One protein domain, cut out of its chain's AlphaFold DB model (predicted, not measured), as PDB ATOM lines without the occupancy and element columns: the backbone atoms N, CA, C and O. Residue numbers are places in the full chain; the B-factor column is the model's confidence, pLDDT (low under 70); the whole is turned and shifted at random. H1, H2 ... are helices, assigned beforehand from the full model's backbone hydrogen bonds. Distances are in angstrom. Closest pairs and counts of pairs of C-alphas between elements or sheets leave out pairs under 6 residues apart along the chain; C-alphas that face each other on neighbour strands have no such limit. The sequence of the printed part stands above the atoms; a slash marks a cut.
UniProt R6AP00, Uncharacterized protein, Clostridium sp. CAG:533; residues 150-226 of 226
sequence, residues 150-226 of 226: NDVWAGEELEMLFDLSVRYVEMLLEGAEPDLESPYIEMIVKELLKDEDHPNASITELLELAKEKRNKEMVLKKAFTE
ATOM      1  N   ASN A 150     225.870 232.094 160.328       48.56
ATOM      2  CA  ASN A 150     224.994 233.231 160.064       48.56
ATOM      3  C   ASN A 150     225.348 234.338 161.057       48.56
ATOM      4  O   ASN A 150     225.238 234.127 162.265       48.56
ATOM      5  N   ASP A 151     225.679 235.525 160.543       51.47
ATOM      6  CA  ASP A 151     226.022 236.768 161.265       51.47
ATOM      7  C   ASP A 151     224.975 237.242 162.310       51.47
ATOM      8  O   ASP A 151     225.131 238.288 162.929       51.47
ATOM      9  N   VAL A 152     223.905 236.470 162.522       52.06
ATOM     10  CA  VAL A 152     222.756 236.733 163.402       52.06
ATOM     11  C   VAL A 152     222.853 235.974 164.744       52.06
ATOM     12  O   VAL A 152     222.118 236.283 165.672       52.06
ATOM     13  N   TRP A 153     223.746 234.980 164.879       58.31
ATOM     14  CA  TRP A 153     223.703 233.973 165.963       58.31
ATOM     15  C   TRP A 153     224.964 233.910 166.844       58.31
ATOM     16  O   TRP A 153     225.349 232.837 167.322       58.31
ATOM     17  N   ALA A 154     225.661 235.027 167.054       51.34
ATOM     18  CA  ALA A 154     226.962 235.002 167.720       51.34
ATOM     19  C   ALA A 154     226.883 235.176 169.253       51.34
ATOM     20  O   ALA A 154     226.365 236.160 169.769       51.34
ATOM     21  N   GLY A 155     227.515 234.255 169.989       58.81
ATOM     22  CA  GLY A 155     227.933 234.478 171.382       58.81
ATOM     23  C   GLY A 155     226.822 234.481 172.444       58.81
ATOM     24  O   GLY A 155     226.027 233.545 172.520       58.81
ATOM     25  N   GLU A 156     226.850 235.490 173.323       58.56
ATOM     26  CA  GLU A 156     226.004 235.640 174.526       58.56
ATOM     27  C   GLU A 156     224.527 235.930 174.205       58.56
ATOM     28  O   GLU A 156     223.643 235.618 175.001       58.56
ATOM     29  N   GLU A 157     224.237 236.466 173.018       69.69
ATOM     30  CA  GLU A 157     222.873 236.807 172.603       69.69
ATOM     31  C   GLU A 157     222.019 235.552 172.359       69.69
ATOM     32  O   GLU A 157     220.851 235.506 172.745       69.69
ATOM     33  N   LEU A 158     222.614 234.475 171.827       71.00
ATOM     34  CA  LEU A 158     221.905 233.208 171.636       71.00
ATOM     35  C   LEU A 158     221.592 232.497 172.957       71.00
ATOM     36  O   LEU A 158     220.545 231.870 173.065       71.00
ATOM     37  N   GLU A 159     222.471 232.584 173.957       75.00
ATOM     38  CA  GLU A 159     222.200 232.041 175.296       75.00
ATOM     39  C   GLU A 159     220.932 232.669 175.877       75.00
ATOM     40  O   GLU A 159     220.015 231.956 176.283       75.00
ATOM     41  N   MET A 160     220.867 234.002 175.853       78.44
ATOM     42  CA  MET A 160     219.735 234.753 176.385       78.44
ATOM     43  C   MET A 160     218.447 234.453 175.616       78.44
ATOM     44  O   MET A 160     217.409 234.193 176.222       78.44
ATOM     45  N   LEU A 161     218.510 234.438 174.280       79.56
ATOM     46  CA  LEU A 161     217.362 234.113 173.435       79.56
ATOM     47  C   LEU A 161     216.895 232.669 173.635       79.56
ATOM     48  O   LEU A 161     215.691 232.415 173.652       79.56
ATOM     49  N   PHE A 162     217.821 231.725 173.812       83.75
ATOM     50  CA  PHE A 162     217.495 230.327 174.071       83.75
ATOM     51  C   PHE A 162     216.817 230.149 175.431       83.75
ATOM     52  O   PHE A 162     215.757 229.531 175.488       83.75
ATOM     53  N   ASP A 163     217.370 230.724 176.502       82.94
ATOM     54  CA  ASP A 163     216.778 230.647 177.846       82.94
ATOM     55  C   ASP A 163     215.375 231.281 177.881       82.94
ATOM     56  O   ASP A 163     214.417 230.672 178.366       82.94
ATOM     57  N   LEU A 164     215.215 232.452 177.250       85.88
ATOM     58  CA  LEU A 164     213.912 233.101 177.080       85.88
ATOM     59  C   LEU A 164     212.932 232.230 176.289       85.88
ATOM     60  O   LEU A 164     211.768 232.128 176.668       85.88
ATOM     61  N   SER A 165     213.391 231.576 175.222       85.94
ATOM     62  CA  SER A 165     212.550 230.703 174.394       85.94
ATOM     63  C   SER A 165     212.118 229.445 175.139       85.94
ATOM     64  O   SER A 165     210.956 229.053 175.047       85.94
ATOM     65  N   VAL A 166     213.016 228.831 175.917       86.50
ATOM     66  CA  VAL A 166     212.678 227.703 176.797       86.50
ATOM     67  C   VAL A 166     211.611 228.136 177.799       86.50
ATOM     68  O   VAL A 166     210.569 227.492 177.883       86.50
ATOM     69  N   ARG A 167     211.812 229.265 178.488       85.81
ATOM     70  CA  ARG A 167     210.824 229.818 179.428       85.81
ATOM     71  C   ARG A 167     209.482 230.108 178.755       85.81
ATOM     72  O   ARG A 167     208.430 229.874 179.344       85.81
ATOM     73  N   TYR A 168     209.507 230.606 177.526       84.94
ATOM     74  CA  TYR A 168     208.297 230.886 176.768       84.94
ATOM     75  C   TYR A 168     207.525 229.592 176.457       84.94
ATOM     76  O   TYR A 168     206.319 229.520 176.688       84.94
ATOM     77  N   VAL A 169     208.223 228.530 176.032       84.81
ATOM     78  CA  VAL A 169     207.631 227.192 175.854       84.81
ATOM     79  C   VAL A 169     207.019 226.670 177.156       84.81
ATOM     80  O   VAL A 169     205.921 226.117 177.129       84.81
ATOM     81  N   GLU A 170     207.669 226.871 178.303       84.31
ATOM     82  CA  GLU A 170     207.102 226.473 179.601       84.31
ATOM     83  C   GLU A 170     205.799 227.184 179.916       84.31
ATOM     84  O   GLU A 170     204.811 226.526 180.234       84.31
ATOM     85  N   MET A 171     205.785 228.511 179.789       83.00
ATOM     86  CA  MET A 171     204.595 229.323 180.034       83.00
ATOM     87  C   MET A 171     203.431 228.865 179.150       83.00
ATOM     88  O   MET A 171     202.323 228.649 179.644       83.00
ATOM     89  N   LEU A 172     203.696 228.626 177.863       81.12
ATOM     90  CA  LEU A 172     202.702 228.096 176.931       81.12
ATOM     91  C   LEU A 172     202.162 226.723 177.373       81.12
ATOM     92  O   LEU A 172     200.949 226.475 177.324       81.12
ATOM     93  N   LEU A 173     203.042 225.815 177.814       78.81
ATOM     94  CA  LEU A 173     202.669 224.482 178.306       78.81
ATOM     95  C   LEU A 173     201.882 224.536 179.622       78.81
ATOM     96  O   LEU A 173     201.051 223.658 179.863       78.81
ATOM     97  N   GLU A 174     202.117 225.553 180.450       79.44
ATOM     98  CA  GLU A 174     201.344 225.852 181.662       79.44
ATOM     99  C   GLU A 174     200.006 226.559 181.358       79.44
ATOM    100  O   GLU A 174     199.167 226.694 182.247       79.44
ATOM    101  N   GLY A 175     199.762 226.938 180.099       75.06
ATOM    102  CA  GLY A 175     198.510 227.550 179.648       75.06
ATOM    103  C   GLY A 175     198.492 229.076 179.697       75.06
ATOM    104  O   GLY A 175     197.429 229.660 179.509       75.06
ATOM    105  N   ALA A 176     199.636 229.717 179.932       78.38
ATOM    106  CA  ALA A 176     199.770 231.155 179.763       78.38
ATOM    107  C   ALA A 176     199.880 231.522 178.273       78.38
ATOM    108  O   ALA A 176     200.369 230.736 177.460       78.38
ATOM    109  N   GLU A 177     199.473 232.745 177.939       74.81
ATOM    110  CA  GLU A 177     199.623 233.354 176.613       74.81
ATOM    111  C   GLU A 177     200.554 234.570 176.741       74.81
ATOM    112  O   GLU A 177     200.082 235.699 176.866       74.81
ATOM    113  N   PRO A 178     201.879 234.364 176.840       73.56
ATOM    114  CA  PRO A 178     202.812 235.482 176.918       73.56
ATOM    115  C   PRO A 178     202.856 236.233 175.579       73.56
ATOM    116  O   PRO A 178     202.669 235.628 174.532       73.56
ATOM    117  N   ASP A 179     203.145 237.531 175.562       73.44
ATOM    118  CA  ASP A 179     203.310 238.257 174.296       73.44
ATOM    119  C   ASP A 179     204.680 237.931 173.672       73.44
ATOM    120  O   ASP A 179     205.733 238.181 174.265       73.44
ATOM    121  N   LEU A 180     204.685 237.321 172.479       67.94
ATOM    122  CA  LEU A 180     205.906 237.011 171.724       67.94
ATOM    123  C   LEU A 180     206.272 238.200 170.832       67.94
ATOM    124  O   LEU A 180     205.881 238.273 169.671       67.94
ATOM    125  N   GLU A 181     207.015 239.159 171.377       66.94
ATOM    126  CA  GLU A 181     207.352 240.384 170.633       66.94
ATOM    127  C   GLU A 181     208.584 240.233 169.721       66.94
ATOM    128  O   GLU A 181     208.791 241.036 168.813       66.94
ATOM    129  N   SER A 182     209.412 239.205 169.940       76.44
ATOM    130  CA  SER A 182     210.668 239.014 169.206       76.44
ATOM    131  C   SER A 182     210.554 237.914 168.142       76.44
ATOM    132  O   SER A 182     210.419 236.740 168.506       76.44
ATOM    133  N   PRO A 183     210.733 238.239 166.843       73.25
ATOM    134  CA  PRO A 183     210.795 237.246 165.764       73.25
ATOM    135  C   PRO A 183     211.872 236.171 165.981       73.25
ATOM    136  O   PRO A 183     211.749 235.043 165.503       73.25
ATOM    137  N   TYR A 184     212.933 236.502 166.724       74.31
ATOM    138  CA  TYR A 184     214.015 235.573 167.047       74.31
ATOM    139  C   TYR A 184     213.597 234.535 168.090       74.31
ATOM    140  O   TYR A 184     213.878 233.350 167.917       74.31
ATOM    141  N   ILE A 185     212.879 234.961 169.136       77.88
ATOM    142  CA  ILE A 185     212.302 234.044 170.130       77.88
ATOM    143  C   ILE A 185     211.263 233.157 169.440       77.88
ATOM    144  O   ILE A 185     211.262 231.948 169.648       77.88
ATOM    145  N   GLU A 186     210.438 233.719 168.547       77.38
ATOM    146  CA  GLU A 186     209.412 232.960 167.821       77.38
ATOM    147  C   GLU A 186     210.025 231.795 167.032       77.38
ATOM    148  O   GLU A 186     209.532 230.666 167.066       77.38
ATOM    149  N   MET A 187     211.131 232.056 166.337       76.00
ATOM    150  CA  MET A 187     211.820 231.057 165.530       76.00
ATOM    151  C   MET A 187     212.448 229.946 166.382       76.00
ATOM    152  O   MET A 187     212.336 228.772 166.026       76.00
ATOM    153  N   ILE A 188     213.070 230.285 167.518       78.50
ATOM    154  CA  ILE A 188     213.630 229.282 168.437       78.50
ATOM    155  C   ILE A 188     212.500 228.464 169.069       78.50
ATOM    156  O   ILE A 188     212.579 227.240 169.076       78.50
ATOM    157  N   VAL A 189     211.419 229.104 169.525       81.31
ATOM    158  CA  VAL A 189     210.225 228.424 170.061       81.31
ATOM    159  C   VAL A 189     209.656 227.426 169.048       81.31
ATOM    160  O   VAL A 189     209.367 226.288 169.419       81.31
ATOM    161  N   LYS A 190     209.563 227.796 167.762       78.38
ATOM    162  CA  LYS A 190     209.147 226.869 166.694       78.38
ATOM    163  C   LYS A 190     210.082 225.674 166.569       78.38
ATOM    164  O   LYS A 190     209.600 224.552 166.491       78.38
ATOM    165  N   GLU A 191     211.396 225.886 166.576       78.88
ATOM    166  CA  GLU A 191     212.358 224.782 166.477       78.88
ATOM    167  C   GLU A 191     212.314 223.863 167.714       78.88
ATOM    168  O   GLU A 191     212.408 222.642 167.580       78.88
ATOM    169  N   LEU A 192     212.091 224.424 168.909       80.75
ATOM    170  CA  LEU A 192     211.920 223.668 170.154       80.75
ATOM    171  C   LEU A 192     210.641 222.817 170.158       80.75
ATOM    172  O   LEU A 192     210.663 221.672 170.613       80.75
ATOM    173  N   LEU A 193     209.539 223.366 169.643       78.50
ATOM    174  CA  LEU A 193     208.231 222.707 169.583       78.50
ATOM    175  C   LEU A 193     208.036 221.823 168.347       78.50
ATOM    176  O   LEU A 193     207.057 221.085 168.283       78.50
ATOM    177  N   LYS A 194     208.944 221.894 167.370       77.75
ATOM    178  CA  LYS A 194     208.825 221.248 166.061       77.75
ATOM    179  C   LYS A 194     208.442 219.777 166.177       77.75
ATOM    180  O   LYS A 194     209.181 218.985 166.769       77.75
ATOM    181  N   ASP A 195     207.344 219.395 165.544       74.81
ATOM    182  CA  ASP A 195     206.957 217.998 165.367       74.81
ATOM    183  C   ASP A 195     207.372 217.535 163.963       74.81
ATOM    184  O   ASP A 195     207.136 218.238 162.979       74.81
ATOM    185  N   GLU A 196     208.038 216.382 163.867       74.75
ATOM    186  CA  GLU A 196     208.498 215.848 162.574       74.75
ATOM    187  C   GLU A 196     207.322 215.421 161.694       74.75
ATOM    188  O   GLU A 196     207.400 215.541 160.470       74.75
ATOM    189  N   ASP A 197     206.208 215.032 162.317       75.88
ATOM    190  CA  ASP A 197     204.971 214.666 161.625       75.88
ATOM    191  C   ASP A 197     204.174 215.903 161.159       75.88
ATOM    192  O   ASP A 197     203.307 215.805 160.287       75.88
ATOM    193  N   HIS A 198     204.487 217.091 161.699       73.94
ATOM    194  CA  HIS A 198     203.789 218.350 161.411       73.94
ATOM    195  C   HIS A 198     204.765 219.528 161.200       73.94
ATOM    196  O   HIS A 198     204.745 220.506 161.951       73.94
ATOM    197  N   PRO A 199     205.600 219.499 160.143       67.56
ATOM    198  CA  PRO A 199     206.704 220.447 159.955       67.56
ATOM    199  C   PRO A 199     206.272 221.899 159.690       67.56
ATOM    200  O   PRO A 199     207.083 222.808 159.848       67.56
ATOM    201  N   ASN A 200     205.016 222.118 159.285       75.50
ATOM    202  CA  ASN A 200     204.462 223.434 158.943       75.50
ATOM    203  C   ASN A 200     203.426 223.939 159.960       75.50
ATOM    204  O   ASN A 200     202.738 224.920 159.680       75.50
ATOM    205  N   ALA A 201     203.269 223.256 161.095       75.06
ATOM    206  CA  ALA A 201     202.306 223.653 162.109       75.06
ATOM    207  C   ALA A 201     202.688 224.998 162.746       75.06
ATOM    208  O   ALA A 201     203.862 225.310 162.977       75.06
ATOM    209  N   SER A 202     201.674 225.806 163.032       78.62
ATOM    210  CA  SER A 202     201.808 227.021 163.832       78.62
ATOM    211  C   SER A 202     202.218 226.689 165.273       78.62
ATOM    212  O   SER A 202     202.043 225.565 165.743       78.62
ATOM    213  N   ILE A 203     202.736 227.676 166.013       74.25
ATOM    214  CA  ILE A 203     203.074 227.502 167.439       74.25
ATOM    215  C   ILE A 203     201.853 227.013 168.229       74.25
ATOM    216  O   ILE A 203     201.986 226.126 169.065       74.25
ATOM    217  N   THR A 204     200.666 227.550 167.932       78.06
ATOM    218  CA  THR A 204     199.410 227.163 168.584       78.06
ATOM    219  C   THR A 204     199.079 225.688 168.350       78.06
ATOM    220  O   THR A 204     198.794 224.971 169.304       78.06
ATOM    221  N   GLU A 205     199.187 225.208 167.109       76.44
ATOM    222  CA  GLU A 205     198.941 223.798 166.766       76.44
ATOM    223  C   GLU A 205     199.977 222.863 167.411       76.44
ATOM    224  O   GLU A 205     199.616 221.841 167.995       76.44
ATOM    225  N   LEU A 206     201.264 223.230 167.374       74.56
ATOM    226  CA  LEU A 206     202.328 222.465 168.037       74.56
ATOM    227  C   LEU A 206     202.126 222.408 169.558       74.56
ATOM    228  O   LEU A 206     202.409 221.388 170.192       74.56
ATOM    229  N   LEU A 207     201.607 223.484 170.151       77.44
ATOM    230  CA  LEU A 207     201.323 223.552 171.576       77.44
ATOM    231  C   LEU A 207     200.155 222.648 171.980       77.44
ATOM    232  O   LEU A 207     200.246 221.970 173.005       77.44
ATOM    233  N   GLU A 208     199.072 222.622 171.201       80.62
ATOM    234  CA  GLU A 208     197.950 221.715 171.461       80.62
ATOM    235  C   GLU A 208     198.390 220.251 171.387       80.62
ATOM    236  O   GLU A 208     198.094 219.476 172.302       80.62
ATOM    237  N   LEU A 209     199.198 219.894 170.384       77.06
ATOM    238  CA  LEU A 209     199.782 218.555 170.262       77.06
ATOM    239  C   LEU A 209     200.671 218.201 171.464       77.06
ATOM    240  O   LEU A 209     200.588 217.091 172.002       77.06
ATOM    241  N   ALA A 210     201.500 219.141 171.924       71.50
ATOM    242  CA  ALA A 210     202.347 218.942 173.097       71.50
ATOM    243  C   ALA A 210     201.518 218.753 174.383       71.50
ATOM    244  O   ALA A 210     201.807 217.857 175.184       71.50
ATOM    245  N   LYS A 211     200.451 219.544 174.566       74.56
ATOM    246  CA  LYS A 211     199.508 219.411 175.692       74.56
ATOM    247  C   LYS A 211     198.765 218.076 175.653       74.56
ATOM    248  O   LYS A 211     198.631 217.424 176.690       74.56
ATOM    249  N   GLU A 212     198.326 217.633 174.477       76.94
ATOM    250  CA  GLU A 212     197.633 216.354 174.307       76.94
ATOM    251  C   GLU A 212     198.546 215.163 174.642       76.94
ATOM    252  O   GLU A 212     198.148 214.274 175.403       76.94
ATOM    253  N   LYS A 213     199.793 215.172 174.144       72.06
ATOM    254  CA  LYS A 213     200.812 214.158 174.478       72.06
ATOM    255  C   LYS A 213     201.060 214.105 175.991       72.06
ATOM    256  O   LYS A 213     200.980 213.028 176.587       72.06
ATOM    257  N   ARG A 214     201.243 215.263 176.637       68.31
ATOM    258  CA  ARG A 214     201.458 215.364 178.093       68.31
ATOM    259  C   ARG A 214     200.269 214.841 178.906       68.31
ATOM    260  O   ARG A 214     200.458 214.131 179.894       68.31
ATOM    261  N   ASN A 215     199.043 215.155 178.488       70.31
ATOM    262  CA  ASN A 215     197.833 214.658 179.146       70.31
ATOM    263  C   ASN A 215     197.712 213.133 179.043       70.31
ATOM    264  O   ASN A 215     197.411 212.481 180.044       70.31
ATOM    265  N   LYS A 216     198.000 212.548 177.873       66.12
ATOM    266  CA  LYS A 216     197.998 211.085 177.694       66.12
ATOM    267  C   LYS A 216     199.019 210.399 178.603       66.12
ATOM    268  O   LYS A 216     198.687 209.402 179.244       66.12
ATOM    269  N   GLU A 217     200.223 210.952 178.731       63.22
ATOM    270  CA  GLU A 217     201.248 210.423 179.640       63.22
ATOM    271  C   GLU A 217     200.845 210.501 181.119       63.22
ATOM    272  O   GLU A 217     201.068 209.547 181.868       63.22
ATOM    273  N   MET A 218     200.223 211.602 181.560       62.16
ATOM    274  CA  MET A 218     199.723 211.724 182.937       62.16
ATOM    275  C   MET A 218     198.623 210.706 183.254       62.16
ATOM    276  O   MET A 218     198.625 210.124 184.341       62.16
ATOM    277  N   VAL A 219     197.696 210.482 182.319       55.62
ATOM    278  CA  VAL A 219     196.618 209.489 182.471       55.62
ATOM    279  C   VAL A 219     197.196 208.080 182.580       55.62
ATOM    280  O   VAL A 219     196.804 207.331 183.474       55.62
ATOM    281  N   LEU A 220     198.171 207.739 181.732       45.62
ATOM    282  CA  LEU A 220     198.856 206.448 181.795       45.62
ATOM    283  C   LEU A 220     199.590 206.272 183.125       45.62
ATOM    284  O   LEU A 220     199.421 205.242 183.768       45.62
ATOM    285  N   LYS A 221     200.338 207.282 183.592       52.03
ATOM    286  CA  LYS A 221     200.998 207.218 184.906       52.03
ATOM    287  C   LYS A 221     199.995 206.910 186.016       52.03
ATOM    288  O   LYS A 221     200.212 205.947 186.743       52.03
ATOM    289  N   LYS A 222     198.875 207.641 186.098       49.50
ATOM    290  CA  LYS A 222     197.826 207.376 187.102       49.50
ATOM    291  C   LYS A 222     197.300 205.939 187.038       49.50
ATOM    292  O   LYS A 222     197.254 205.280 188.068       49.50
ATOM    293  N   ALA A 223     197.010 205.430 185.841       44.12
ATOM    294  CA  ALA A 223     196.492 204.072 185.648       44.12
ATOM    295  C   ALA A 223     197.464 202.951 186.073       44.12
ATOM    296  O   ALA A 223     197.020 201.840 186.343       44.12
ATOM    297  N   PHE A 224     198.771 203.222 186.131       40.88
ATOM    298  CA  PHE A 224     199.790 202.257 186.566       40.88
ATOM    299  C   PHE A 224     200.292 202.487 188.003       40.88
ATOM    300  O   PHE A 224     201.187 201.764 188.446       40.88
ATOM    301  N   THR A 225     199.763 203.484 188.729       40.91
ATOM    302  CA  THR A 225     200.136 203.744 190.136       40.91
ATOM    303  C   THR A 225     199.009 203.538 191.156       40.91
ATOM    304  O   THR A 225     199.312 203.537 192.351       40.91
ATOM    305  N   GLU A 226     197.759 203.353 190.717       39.78
ATOM    306  CA  GLU A 226     196.602 202.938 191.544       39.78
ATOM    307  C   GLU A 226     196.371 201.422 191.472       39.78
ATOM    308  O   GLU A 226     196.044 200.838 192.532       39.78
TER     309      GLU A 226
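What this domain is: This is residues 150 to 226 of the 226 residues of an uncharacterized protein of Clostridium sp. CAG:533 (UniProt R6AP00). The longest helix, H3, runs out as an arm from a small body in which H1 and H2 cross each other near their middles. The first part of H3, residues 203 to 211, packs on this crossed pair, while residues 215 to 226 stick out at the far end and add to the length. The printed part has 77 residues with three named helices, in the order H1, H2, H3, and no named strand; the class is all helix. The whole is loose, with a radius of gyration of the C-alphas of 15.0 A, and its C-alphas span 53 by 24 by 21 A.

Where its parts are: Find C-alpha 203 at (203.074, 227.502, 167.439); from there H3, residues 203 to 223, runs 30.4 A to C-alpha 223 at (196.492, 204.072, 185.648). Go back to C-alpha 156 at (226.004, 235.640, 174.526), where H1, residues 156 to 174, begins; it is 27.5 A long. Between these two in the chain look for H2, residues 183 to 193, which is 15.2 A from first to last C-alpha.

How they stand to each other: Begin with H3 at Leu 206, whose C-alpha is 6.1 A from that of Leu 193 in H2, the closest C-alphas of the two helices. H3 touches H2 with residues 203 to 210 alone, and the two run the same way at a shallow tilt of 33 degrees, only just short of steep. A little further along H3, look at Lys 211: its C-alpha and that of Leu 173 in H1 are the closest of these two helices, 6.5 A apart. H1 and H3 touch, H1 with residues 172 to 173 alone and H3 with residues 207 to 211 alone, at a steep tilt of 58 degrees, the same way. Then turn to H1 and H2, which touch with 16 pairs of C-alphas within 8 A; the closest are those of Ser 165 and Val 189, 5.4 A apart. Their lines stand at a steep tilt of 59 degrees and they run the same way. In H1, H2 and H3 every O i to N i+4 pair is within hydrogen-bond range.

The domain as a whole: Look from Asp 151 to Glu 226, the chain's last residue, for the two C-alphas farthest apart, 54.1 A. Without residues 215 to 226, which stand free, the body of 65 residues spans 36 by 24 by 18 A. The printed part has no cut, and the links H1 to H2 and H2 to H3 are short. The mean pLDDT of the printed part is 71.3; you will find values under 70 at residues 150 to 157, 180 to 181, 199, 214 and 216 to 226.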